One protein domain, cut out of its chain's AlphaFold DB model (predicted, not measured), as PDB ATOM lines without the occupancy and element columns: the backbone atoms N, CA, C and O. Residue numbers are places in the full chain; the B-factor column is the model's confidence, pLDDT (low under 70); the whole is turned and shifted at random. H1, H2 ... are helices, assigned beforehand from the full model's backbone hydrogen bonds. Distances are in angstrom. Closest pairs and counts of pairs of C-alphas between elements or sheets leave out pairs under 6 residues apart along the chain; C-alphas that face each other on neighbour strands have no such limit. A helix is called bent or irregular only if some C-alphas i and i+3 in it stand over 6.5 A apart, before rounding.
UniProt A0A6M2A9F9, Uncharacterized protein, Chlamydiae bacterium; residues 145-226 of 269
ATOM      1  N   LEU A 145       0.650 -35.090 -36.867       90.19
ATOM      2  CA  LEU A 145       1.700 -35.001 -35.848       90.19
ATOM      3  C   LEU A 145       1.261 -34.215 -34.617       90.19
ATOM      4  O   LEU A 145       1.861 -34.353 -33.551       90.19
ATOM      5  N   TYR A 146       0.254 -33.352 -34.764       93.06
ATOM      6  CA  TYR A 146      -0.206 -32.495 -33.688       93.06
ATOM      7  C   TYR A 146      -1.395 -33.144 -32.970       93.06
ATOM      8  O   TYR A 146      -2.458 -33.316 -33.570       93.06
ATOM      9  N   PRO A 147      -1.274 -33.460 -31.673       94.88
ATOM     10  CA  PRO A 147      -2.416 -33.875 -30.879       94.88
ATOM     11  C   PRO A 147      -3.430 -32.732 -30.744       94.88
ATOM     12  O   PRO A 147      -3.099 -31.546 -30.842       94.88
ATOM     13  N   THR A 148      -4.681 -33.081 -30.451       95.25
ATOM     14  CA  THR A 148      -5.699 -32.078 -30.122       95.25
ATOM     15  C   THR A 148      -5.369 -31.382 -28.798       95.25
ATOM     16  O   THR A 148      -4.771 -31.974 -27.898       95.25
ATOM     17  N   GLU A 149      -5.802 -30.124 -28.636       95.44
ATOM     18  CA  GLU A 149      -5.623 -29.387 -27.371       95.44
ATOM     19  C   GLU A 149      -6.184 -30.168 -26.171       95.44
ATOM     20  O   GLU A 149      -5.572 -30.212 -25.107       95.44
ATOM     21  N   GLU A 150      -7.342 -30.807 -26.348       95.69
ATOM     22  CA  GLU A 150      -7.996 -31.609 -25.314       95.69
ATOM     23  C   GLU A 150      -7.187 -32.855 -24.942       95.69
ATOM     24  O   GLU A 150      -7.077 -33.177 -23.758       95.69
ATOM     25  N   TYR A 151      -6.564 -33.514 -25.924       96.69
ATOM     26  CA  TYR A 151      -5.683 -34.649 -25.673       96.69
ATOM     27  C   TYR A 151      -4.461 -34.231 -24.848       96.69
ATOM     28  O   TYR A 151      -4.129 -34.897 -23.867       96.69
ATOM     29  N   VAL A 152      -3.834 -33.101 -25.193       97.00
ATOM     30  CA  VAL A 152      -2.663 -32.582 -24.468       97.00
ATOM     31  C   VAL A 152      -3.014 -32.238 -23.019       97.00
ATOM     32  O   VAL A 152      -2.292 -32.610 -22.097       97.00
ATOM     33  N   LEU A 153      -4.137 -31.548 -22.807       95.62
ATOM     34  CA  LEU A 153      -4.563 -31.133 -21.470       95.62
ATOM     35  C   LEU A 153      -4.989 -32.315 -20.595       95.62
ATOM     36  O   LEU A 153      -4.690 -32.315 -19.408       95.62
ATOM     37  N   THR A 154      -5.668 -33.309 -21.168       95.38
ATOM     38  CA  THR A 154      -6.171 -34.463 -20.411       95.38
ATOM     39  C   THR A 154      -5.055 -35.423 -20.005       95.38
ATOM     40  O   THR A 154      -5.094 -35.954 -18.900       95.38
ATOM     41  N   ASN A 155      -4.062 -35.646 -20.872       96.56
ATOM     42  CA  ASN A 155      -3.047 -36.682 -20.649       96.56
ATOM     43  C   ASN A 155      -1.740 -36.156 -20.033       96.56
ATOM     44  O   ASN A 155      -1.042 -36.925 -19.380       96.56
ATOM     45  N   TYR A 156      -1.406 -34.870 -20.205       96.00
ATOM     46  CA  TYR A 156      -0.078 -34.346 -19.837       96.00
ATOM     47  C   TYR A 156      -0.102 -33.147 -18.881       96.00
ATOM     48  O   TYR A 156       0.954 -32.609 -18.548       96.00
ATOM     49  N   VAL A 157      -1.278 -32.710 -18.419       94.12
ATOM     50  CA  VAL A 157      -1.407 -31.650 -17.407       94.12
ATOM     51  C   VAL A 157      -2.131 -32.205 -16.185       94.12
ATOM     52  O   VAL A 157      -3.219 -32.765 -16.301       94.12
ATOM     53  N   SER A 158      -1.534 -32.048 -15.000       90.12
ATOM     54  CA  SER A 158      -2.151 -32.507 -13.753       90.12
ATOM     55  C   SER A 158      -3.421 -31.704 -13.436       90.12
ATOM     56  O   SER A 158      -3.512 -30.516 -13.754       90.12
ATOM     57  N   GLN A 159      -4.402 -32.325 -12.772       85.25
ATOM     58  CA  GLN A 159      -5.637 -31.627 -12.385       85.25
ATOM     59  C   GLN A 159      -5.385 -30.445 -11.437       85.25
ATOM     60  O   GLN A 159      -6.118 -29.459 -11.480       85.25
ATOM     61  N   GLU A 160      -4.332 -30.519 -10.623       82.94
ATOM     62  CA  GLU A 160      -3.929 -29.454  -9.700       82.94
ATOM     63  C   GLU A 160      -3.423 -28.217 -10.456       82.94
ATOM     64  O   GLU A 160      -3.776 -27.090 -10.115       82.94
ATOM     65  N   ASP A 161      -2.693 -28.409 -11.559       79.81
ATOM     66  CA  ASP A 161      -2.236 -27.315 -12.424       79.81
ATOM     67  C   ASP A 161      -3.382 -26.645 -13.209       79.81
ATOM     68  O   ASP A 161      -3.251 -25.499 -13.662       79.81
ATOM     69  N   LEU A 162      -4.516 -27.335 -13.399       78.62
ATOM     70  CA  LEU A 162      -5.623 -26.833 -14.221       78.62
ATOM     71  C   LEU A 162      -6.323 -25.612 -13.615       78.62
ATOM     72  O   LEU A 162      -6.919 -24.842 -14.374       78.62
ATOM     73  N   SER A 163      -6.279 -25.436 -12.295       82.62
ATOM     74  CA  SER A 163      -7.002 -24.375 -11.582       82.62
ATOM     75  C   SER A 163      -6.203 -23.071 -11.456       82.62
ATOM     76  O   SER A 163      -6.803 -21.996 -11.413       82.62
ATOM     77  N   HIS A 164      -4.868 -23.146 -11.426       84.44
ATOM     78  CA  HIS A 164      -3.996 -22.007 -11.116       84.44
ATOM     79  C   HIS A 164      -3.394 -21.316 -12.348       84.44
ATOM     80  O   HIS A 164      -3.070 -20.131 -12.285       84.44
ATOM     81  N   LEU A 165      -3.264 -22.029 -13.471       89.81
ATOM     82  CA  LEU A 165      -2.625 -21.520 -14.684       89.81
ATOM     83  C   LEU A 165      -3.642 -21.022 -15.716       89.81
ATOM     84  O   LEU A 165      -4.734 -21.580 -15.889       89.81
ATOM     85  N   ASN A 166      -3.263 -20.003 -16.490       94.06
ATOM     86  CA  ASN A 166      -4.091 -19.583 -17.622       94.06
ATOM     87  C   ASN A 166      -4.086 -20.658 -18.735       94.06
ATOM     88  O   ASN A 166      -3.246 -21.558 -18.772       94.06
ATOM     89  N   LYS A 167      -5.046 -20.607 -19.673       93.12
ATOM     90  CA  LYS A 167      -5.149 -21.619 -20.751       93.12
ATOM     91  C   LYS A 167      -3.842 -21.764 -21.552       93.12
ATOM     92  O   LYS A 167      -3.467 -22.882 -21.891       93.12
ATOM     93  N   ARG A 168      -3.149 -20.657 -21.837       95.12
ATOM     94  CA  ARG A 168      -1.918 -20.652 -22.643       95.12
ATOM     95  C   ARG A 168      -0.765 -21.354 -21.926       95.12
ATOM     96  O   ARG A 168      -0.048 -22.122 -22.554       95.12
ATOM     97  N   GLU A 169      -0.598 -21.105 -20.634       95.31
ATOM     98  CA  GLU A 169       0.417 -21.749 -19.795       95.31
ATOM     99  C   GLU A 169       0.160 -23.246 -19.658       95.31
ATOM    100  O   GLU A 169       1.089 -24.030 -19.834       95.31
ATOM    101  N   ARG A 170      -1.100 -23.647 -19.444       94.25
ATOM    102  CA  ARG A 170      -1.491 -25.065 -19.382       94.25
ATOM    103  C   ARG A 170      -1.170 -25.791 -20.681       94.25
ATOM    104  O   ARG A 170      -0.548 -26.845 -20.650       94.25
ATOM    105  N   LEU A 171      -1.530 -25.195 -21.819       95.88
ATOM    106  CA  LEU A 171      -1.207 -25.757 -23.128       95.88
ATOM    107  C   LEU A 171       0.301 -25.828 -23.365       95.88
ATOM    108  O   LEU A 171       0.779 -26.839 -23.862       95.88
ATOM    109  N   LYS A 172       1.063 -24.796 -22.982       96.75
ATOM    110  CA  LYS A 172       2.524 -24.811 -23.115       96.75
ATOM    111  C   LYS A 172       3.156 -25.918 -22.264       96.75
ATOM    112  O   LYS A 172       3.987 -26.660 -22.773       96.75
ATOM    113  N   LYS A 173       2.745 -26.044 -20.997       96.25
ATOM    114  CA  LYS A 173       3.233 -27.087 -20.081       96.25
ATOM    115  C   LYS A 173       2.896 -28.479 -20.613       96.25
ATOM    116  O   LYS A 173       3.795 -29.297 -20.777       96.25
ATOM    117  N   GLY A 174       1.630 -28.710 -20.964       97.00
ATOM    118  CA  GLY A 174       1.186 -29.980 -21.537       97.00
ATOM    119  C   GLY A 174       1.904 -30.314 -22.843       97.00
ATOM    120  O   GLY A 174       2.297 -31.456 -23.041       97.00
ATOM    121  N   TRP A 175       2.148 -29.322 -23.704       97.81
ATOM    122  CA  TRP A 175       2.903 -29.507 -24.944       97.81
ATOM    123  C   TRP A 175       4.343 -29.952 -24.685       97.81
ATOM    124  O   TRP A 175       4.812 -30.890 -25.320       97.81
ATOM    125  N   HIS A 176       5.039 -29.327 -23.731       98.19
ATOM    126  CA  HIS A 176       6.398 -29.739 -23.376       98.19
ATOM    127  C   HIS A 176       6.427 -31.172 -22.824       98.19
ATOM    128  O   HIS A 176       7.263 -31.967 -23.236       98.19
ATOM    129  N   HIS A 177       5.488 -31.524 -21.940       98.00
ATOM    130  CA  HIS A 177       5.381 -32.883 -21.402       98.00
ATOM    131  C   HIS A 177       5.063 -33.916 -22.495       98.00
ATOM    132  O   HIS A 177       5.665 -34.985 -22.513       98.00
ATOM    133  N   TYR A 178       4.166 -33.583 -23.428       97.94
ATOM    134  CA  TYR A 178       3.866 -34.405 -24.602       97.94
ATOM    135  C   TYR A 178       5.116 -34.647 -25.460       97.94
ATOM    136  O   TYR A 178       5.379 -35.779 -25.854       97.94
ATOM    137  N   LEU A 179       5.916 -33.607 -25.716       98.19
ATOM    138  CA  LEU A 179       7.157 -33.735 -26.481       98.19
ATOM    139  C   LEU A 179       8.169 -34.652 -25.791       98.19
ATOM    140  O   LEU A 179       8.759 -35.504 -26.447       98.19
ATOM    141  N   VAL A 180       8.350 -34.518 -24.479       98.38
ATOM    142  CA  VAL A 180       9.256 -35.394 -23.718       98.38
ATOM    143  C   VAL A 180       8.768 -36.848 -23.746       98.38
ATOM    144  O   VAL A 180       9.531 -37.748 -24.094       98.38
ATOM    145  N   SER A 181       7.481 -37.066 -23.467       98.06
ATOM    146  CA  SER A 181       6.890 -38.404 -23.358       98.06
ATOM    147  C   SER A 181       6.790 -39.127 -24.700       98.06
ATOM    148  O   SER A 181       7.279 -40.243 -24.838       98.06
ATOM    149  N   GLU A 182       6.169 -38.514 -25.708       97.69
ATOM    150  CA  GLU A 182       5.871 -39.199 -26.975       97.69
ATOM    151  C   GLU A 182       7.052 -39.173 -27.945       97.69
ATOM    152  O   GLU A 182       7.336 -40.164 -28.622       97.69
ATOM    153  N   TRP A 183       7.756 -38.041 -28.010       97.62
ATOM    154  CA  TRP A 183       8.819 -37.823 -28.993       97.62
ATOM    155  C   TRP A 183      10.211 -38.084 -28.424       97.62
ATOM    156  O   TRP A 183      11.058 -38.636 -29.125       97.62
ATOM    157  N   GLY A 184      10.438 -37.733 -27.157       97.25
ATOM    158  CA  GLY A 184      11.644 -38.104 -26.418       97.25
ATOM    159  C   GLY A 184      11.632 -39.562 -25.951       97.25
ATOM    160  O   GLY A 184      12.691 -40.170 -25.853       97.25
ATOM    161  N   ARG A 185      10.441 -40.150 -25.744       97.94
ATOM    162  CA  ARG A 185      10.251 -41.486 -25.140       97.94
ATOM    163  C   ARG A 185      10.844 -41.586 -23.734       97.94
ATOM    164  O   ARG A 185      11.349 -42.636 -23.339       97.94
ATOM    165  N   GLU A 186      10.772 -40.489 -22.989       97.56
ATOM    166  CA  GLU A 186      11.283 -40.376 -21.627       97.56
ATOM    167  C   GLU A 186      10.169 -39.942 -20.668       97.56
ATOM    168  O   GLU A 186       9.232 -39.243 -21.053       97.56
ATOM    169  N   GLU A 187      10.269 -40.326 -19.395       97.62
ATOM    170  CA  GLU A 187       9.385 -39.771 -18.369       97.62
ATOM    171  C   GLU A 187       9.841 -38.344 -18.006       97.62
ATOM    172  O   GLU A 187      11.030 -38.148 -17.725       97.62
ATOM    173  N   PRO A 188       8.930 -37.346 -17.986       97.56
ATOM    174  CA  PRO A 188       9.262 -35.973 -17.609       97.56
ATOM    175  C   PRO A 188       9.903 -35.871 -16.219       97.56
ATOM    176  O   PRO A 188       9.257 -36.152 -15.203       97.56
ATOM    177  N   SER A 189      11.161 -35.426 -16.165       97.44
ATOM    178  CA  SER A 189      11.870 -35.200 -14.905       97.44
ATOM    179  C   SER A 189      11.265 -34.033 -14.118       97.44
ATOM    180  O   SER A 189      10.761 -33.061 -14.680       97.44
ATOM    181  N   GLN A 190      11.326 -34.128 -12.789       96.00
ATOM    182  CA  GLN A 190      10.961 -33.030 -11.886       96.00
ATOM    183  C   GLN A 190      12.096 -32.009 -11.732       96.00
ATOM    184  O   GLN A 190      11.856 -30.889 -11.283       96.00
ATOM    185  N   ASP A 191      13.329 -32.397 -12.075       97.88
ATOM    186  CA  ASP A 191      14.478 -31.497 -12.077       97.88
ATOM    187  C   ASP A 191      14.451 -30.626 -13.347       97.88
ATOM    188  O   ASP A 191      14.528 -31.179 -14.448       97.88
ATOM    189  N   PRO A 192      14.365 -29.285 -13.235       96.94
ATOM    190  CA  PRO A 192      14.267 -28.400 -14.394       96.94
ATOM    191  C   PRO A 192      15.414 -28.559 -15.394       96.94
ATOM    192  O   PRO A 192      15.174 -28.521 -16.595       96.94
ATOM    193  N   ALA A 193      16.645 -28.776 -14.918       97.25
ATOM    194  CA  ALA A 193      17.806 -28.898 -15.800       97.25
ATOM    195  C   ALA A 193      17.743 -30.172 -16.656       97.25
ATOM    196  O   ALA A 193      18.016 -30.130 -17.854       97.25
ATOM    197  N   GLN A 194      17.339 -31.294 -16.054       97.88
ATOM    198  CA  GLN A 194      17.112 -32.539 -16.786       97.88
ATOM    199  C   GLN A 194      15.912 -32.417 -17.720       97.88
ATOM    200  O   GLN A 194      16.002 -32.816 -18.875       97.88
ATOM    201  N   PHE A 195      14.806 -31.839 -17.248       97.81
ATOM    202  CA  PHE A 195      13.608 -31.654 -18.064       97.81
ATOM    203  C   PHE A 195      13.884 -30.809 -19.314       97.81
ATOM    204  O   PHE A 195      13.385 -31.139 -20.386       97.81
ATOM    205  N   ASP A 196      14.699 -29.758 -19.202       97.88
ATOM    206  CA  ASP A 196      15.096 -28.942 -20.350       97.88
ATOM    207  C   ASP A 196      15.895 -29.766 -21.376       97.88
ATOM    208  O   ASP A 196      15.605 -29.694 -22.570       97.88
ATOM    209  N   GLU A 197      16.827 -30.620 -20.937       97.62
ATOM    210  CA  GLU A 197      17.562 -31.532 -21.830       97.62
ATOM    211  C   GLU A 197      16.623 -32.543 -22.516       97.62
ATOM    212  O   GLU A 197      16.710 -32.774 -23.726       97.62
ATOM    213  N   GLN A 198      15.689 -33.126 -21.760       98.06
ATOM    214  CA  GLN A 198      14.673 -34.039 -22.292       98.06
ATOM    215  C   GLN A 198      13.776 -33.346 -23.320       98.06
ATOM    216  O   GLN A 198      13.446 -33.914 -24.365       98.06
ATOM    217  N   LEU A 199      13.382 -32.106 -23.031       98.00
ATOM    218  CA  LEU A 199      12.557 -31.299 -23.912       98.00
ATOM    219  C   LEU A 199      13.294 -30.993 -25.215       98.00
ATOM    220  O   LEU A 199      12.683 -31.084 -26.280       98.00
ATOM    221  N   GLU A 200      14.588 -30.672 -25.158       97.69
ATOM    222  CA  GLU A 200      15.396 -30.474 -26.363       97.69
ATOM    223  C   GLU A 200      15.447 -31.737 -27.232       97.69
ATOM    224  O   GLU A 200      15.240 -31.640 -28.444       97.69
ATOM    225  N   LYS A 201      15.627 -32.924 -26.635       98.00
ATOM    226  CA  LYS A 201      15.579 -34.208 -27.363       98.00
ATOM    227  C   LYS A 201      14.213 -34.453 -28.004       98.00
ATOM    228  O   LYS A 201      14.138 -34.783 -29.187       98.00
ATOM    229  N   GLY A 202      13.130 -34.245 -27.254       97.81
ATOM    230  CA  GLY A 202      11.765 -34.400 -27.762       97.81
ATOM    231  C   GLY A 202      11.448 -33.431 -28.906       97.81
ATOM    232  O   GLY A 202      10.897 -33.834 -29.930       97.81
ATOM    233  N   LEU A 203      11.853 -32.163 -28.775       97.31
ATOM    234  CA  LEU A 203      11.720 -31.146 -29.824       97.31
ATOM    235  C   LEU A 203      12.507 -31.511 -31.081       97.31
ATOM    236  O   LEU A 203      11.993 -31.353 -32.190       97.31
ATOM    237  N   PHE A 204      13.736 -31.999 -30.916       98.00
ATOM    238  CA  PHE A 204      14.574 -32.450 -32.019       98.00
ATOM    239  C   PHE A 204      13.902 -33.594 -32.792       98.00
ATOM    240  O   PHE A 204      13.682 -33.472 -33.998       98.00
ATOM    241  N   SER A 205      13.479 -34.655 -32.095       97.12
ATOM    242  CA  SER A 205      12.793 -35.811 -32.693       97.12
ATOM    243  C   SER A 205      11.484 -35.431 -33.392       97.12
ATOM    244  O   SER A 205      11.192 -35.915 -34.493       97.12
ATOM    245  N   PHE A 206      10.706 -34.531 -32.782       96.88
ATOM    246  CA  PHE A 206       9.480 -33.988 -33.369       96.88
ATOM    247  C   PHE A 206       9.764 -33.245 -34.680       96.88
ATOM    248  O   PHE A 206       9.126 -33.506 -35.702       96.88
ATOM    249  N   ASN A 207      10.747 -32.340 -34.677       96.06
ATOM    250  CA  ASN A 207      11.097 -31.547 -35.853       96.06
ATOM    251  C   ASN A 207      11.693 -32.402 -36.978       96.06
ATOM    252  O   ASN A 207      11.342 -32.189 -38.140       96.06
ATOM    253  N   ALA A 208      12.525 -33.395 -36.652       95.75
ATOM    254  CA  ALA A 208      13.059 -34.344 -37.627       95.75
ATOM    255  C   ALA A 208      11.933 -35.125 -38.321       95.75
ATOM    256  O   ALA A 208      11.888 -35.216 -39.549       95.75
ATOM    257  N   SER A 209      10.959 -35.600 -37.544       94.12
ATOM    258  CA  SER A 209       9.795 -36.317 -38.078       94.12
ATOM    259  C   SER A 209       8.892 -35.416 -38.918       94.12
ATOM    260  O   SER A 209       8.378 -35.835 -39.957       94.12
ATOM    261  N   ARG A 210       8.742 -34.149 -38.520       93.06
ATOM    262  CA  ARG A 210       8.015 -33.142 -39.295       93.06
ATOM    263  C   ARG A 210       8.681 -32.861 -40.641       93.06
ATOM    264  O   ARG A 210       7.985 -32.807 -41.650       93.06
ATOM    265  N   LEU A 211      10.007 -32.719 -40.683       92.44
ATOM    266  CA  LEU A 211      10.738 -32.573 -41.947       92.44
ATOM    267  C   LEU A 211      10.612 -33.812 -42.826       92.44
ATOM    268  O   LEU A 211      10.388 -33.675 -44.024       92.44
ATOM    269  N   LYS A 212      10.682 -35.009 -42.241       91.62
ATOM    270  CA  LYS A 212      10.481 -36.257 -42.980       91.62
ATOM    271  C   LYS A 212       9.109 -36.302 -43.655       91.62
ATOM    272  O   LYS A 212       9.039 -36.541 -44.855       91.62
ATOM    273  N   GLN A 213       8.038 -35.968 -42.932       89.06
ATOM    274  CA  GLN A 213       6.703 -35.872 -43.529       89.06
ATOM    275  C   GLN A 213       6.602 -34.789 -44.607       89.06
ATOM    276  O   GLN A 213       5.889 -34.976 -45.586       89.06
ATOM    277  N   LEU A 214       7.305 -33.660 -44.460       86.62
ATOM    278  CA  LEU A 214       7.353 -32.632 -45.504       86.62
ATOM    279  C   LEU A 214       8.074 -33.136 -46.761       86.62
ATOM    280  O   LEU A 214       7.629 -32.849 -47.869       86.62
ATOM    281  N   LEU A 215       9.158 -33.896 -46.608       88.00
ATOM    282  CA  LEU A 215       9.891 -34.496 -47.723       88.00
ATOM    283  C   LEU A 215       9.058 -35.564 -48.445       88.00
ATOM    284  O   LEU A 215       8.965 -35.528 -49.668       88.00
ATOM    285  N   GLU A 216       8.389 -36.444 -47.699       85.94
ATOM    286  CA  GLU A 216       7.491 -37.473 -48.245       85.94
ATOM    287  C   GLU A 216       6.210 -36.858 -48.849       85.94
ATOM    288  O   GLU A 216       5.701 -37.302 -49.877       85.94
ATOM    289  N   GLY A 217       5.688 -35.794 -48.232       77.25
ATOM    290  CA  GLY A 217       4.474 -35.098 -48.654       77.25
ATOM    291  C   GLY A 217       4.647 -34.272 -49.928       77.25
ATOM    292  O   GLY A 217       3.692 -34.151 -50.700       77.25
ATOM    293  N   LYS A 218       5.856 -33.761 -50.201       66.81
ATOM    294  CA  LYS A 218       6.175 -32.968 -51.403       66.81
ATOM    295  C   LYS A 218       5.869 -33.690 -52.716       66.81
ATOM    296  O   LYS A 218       5.534 -33.024 -53.695       66.81
ATOM    297  N   GLU A 219       5.928 -35.021 -52.746       56.56
ATOM    298  CA  GLU A 219       5.553 -35.799 -53.937       56.56
ATOM    299  C   GLU A 219       4.041 -35.755 -54.218       56.56
ATOM    300  O   GLU A 219       3.626 -35.740 -55.377       56.56
ATOM    301  N   ASN A 220       3.213 -35.653 -53.174       50.88
ATOM    302  CA  ASN A 220       1.750 -35.627 -53.284       50.88
ATOM    303  C   ASN A 220       1.167 -34.202 -53.306       50.88
ATOM    304  O   ASN A 220       0.075 -33.971 -53.830       50.88
ATOM    305  N   GLU A 221       1.896 -33.224 -52.768       53.16
ATOM    306  CA  GLU A 221       1.456 -31.833 -52.656       53.16
ATOM    307  C   GLU A 221       1.386 -31.102 -54.011       53.16
ATOM    308  O   GLU A 221       0.509 -30.255 -54.200       53.16
ATOM    309  N   LEU A 222       2.201 -31.489 -55.004       45.88
ATOM    310  CA  LEU A 222       2.174 -30.915 -56.363       45.88
ATOM    311  C   LEU A 222       0.812 -31.048 -57.081       45.88
ATOM    312  O   LEU A 222       0.586 -30.370 -58.082       45.88
ATOM    313  N   LEU A 223      -0.100 -31.885 -56.572       41.44
ATOM    314  CA  LEU A 223      -1.453 -32.071 -57.110       41.44
ATOM    315  C   LEU A 223      -2.575 -31.521 -56.206       41.44
ATOM    316  O   LEU A 223      -3.721 -31.468 -56.647       41.44
ATOM    317  N   LEU A 224      -2.280 -31.109 -54.965       43.50
ATOM    318  CA  LEU A 224      -3.296 -30.798 -53.940       43.50
ATOM    319  C   LEU A 224      -3.095 -29.463 -53.206       43.50
ATOM    320  O   LEU A 224      -3.946 -29.083 -52.396       43.50
ATOM    321  N   ILE A 225      -2.032 -28.708 -53.506       45.12
ATOM    322  CA  ILE A 225      -1.823 -27.356 -52.972       45.12
ATOM    323  C   ILE A 225      -2.774 -26.364 -53.666       45.12
ATOM    324  O   ILE A 225      -2.390 -25.508 -54.448       45.12
ATOM    325  N   GLY A 226      -4.064 -26.496 -53.382       47.88
ATOM    326  CA  GLY A 226      -5.103 -25.715 -54.034       47.88
ATOM    327  C   GLY A 226      -6.046 -24.999 -53.092       47.88
ATOM    328  O   GLY A 226      -6.805 -24.188 -53.583       47.88
TER     329      GLY A 226
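AT A GLANCE: This is residues 145 to 226 of the 269 residues of an uncharacterized protein of Chlamydiae bacterium (UniProt A0A6M2A9F9). A long helix, H4, makes the long bar of a lopsided T, and H3 is its stem, reaching H4 with the end of its run at about a right angle. H1 packs on the first and middle part of H3, residues 170 to 178, while the short H2 is near H3 at the end of the stem away from H4. The last part of H4 and the residues after it, 214 to 226, stick out alone from this body. The printed part has 82 residues with four named helices, in the order H1, H2, H3, H4, and no named strand; the class is all helix. The whole is loose, with a radius of gyration of the C-alphas of 15.4 A, and its elongated outline spans 47 by 26 by 16 A.

IN THESE COORDINATES: The printed part begins at Leu 145, whose C-alpha is at (1.700, -35.001, -35.848). After a few residues comes H1, residues 149 to 156, which begins with C-alpha 149 at (-5.623, -29.387, -27.371) and is 10.6 A from first to last C-alpha. A tight link of 4 residues leads to H2, residues 161 to 164, a helix of four residues that is 5.7 A long. After a tight link of 2 residues comes H3, residues 167 to 184, which is 24.2 A from first to last C-alpha and ends with C-alpha 184 at (11.644, -38.104, -26.418). A short link of 7 residues then leads to H4, residues 192 to 221, the longest helix, which is 40.5 A from first to last C-alpha. C-alpha 192 is at (14.267, -28.400, -14.394) and C-alpha 221 is at (1.456, -31.833, -52.656). H4 has a kink of 28 degrees near residue 215. It is neither bent nor irregular, but only just: C-alphas 216 and 219 are 6.2 A apart.

HOW THE PARTS SIT: H1 touches H3 at a steep tilt of 62 degrees, and the two run the same way. Their closest C-alphas, those of Tyr 156 and Gly 174, are 4.9 A apart, and H3 touches H1 with residues 170 to 178 alone. H1 and H2 are apart, but only just, with their closest C-alphas 8.5 A from each other. H2 and H3 are close but not clearly touching; their closest C-alphas, those of Leu 162 and Arg 170, are 6.8 A apart. H3 touches H4 with residues 176 to 184 alone, and H4 touches H3 with residues 198 to 206 alone. The closest C-alphas of H3 and H4 are those of Gly 184 and Gly 202, 3.9 A apart, and the lines of the two helices are about perpendicular, at 80 degrees. H4 is apart from H1 and from H2. In H1 and H3 every pair of O of residue i and N of residue i+4 is within hydrogen-bond range; in H4 it is 24 of 26 pairs, and H2 is too short for such a pair.

THE WHOLE: The two C-alphas farthest apart, those of Asp 191 and Leu 223, are 47.8 A from each other, while the first and last printed C-alphas, of Leu 145 and Gly 226, are 21.5 A apart. Residues 214 to 226, of which 214 to 221 belong to H4, stand free. Without them the body has 69 residues, spans 37 by 27 by 16 A and has a radius of gyration of 12.1 A. The printed part has no cut, and none of the links between the helices is long. The mean pLDDT of the printed part is 89.4, and the model's confidence is under 70 at residues 218 to 226.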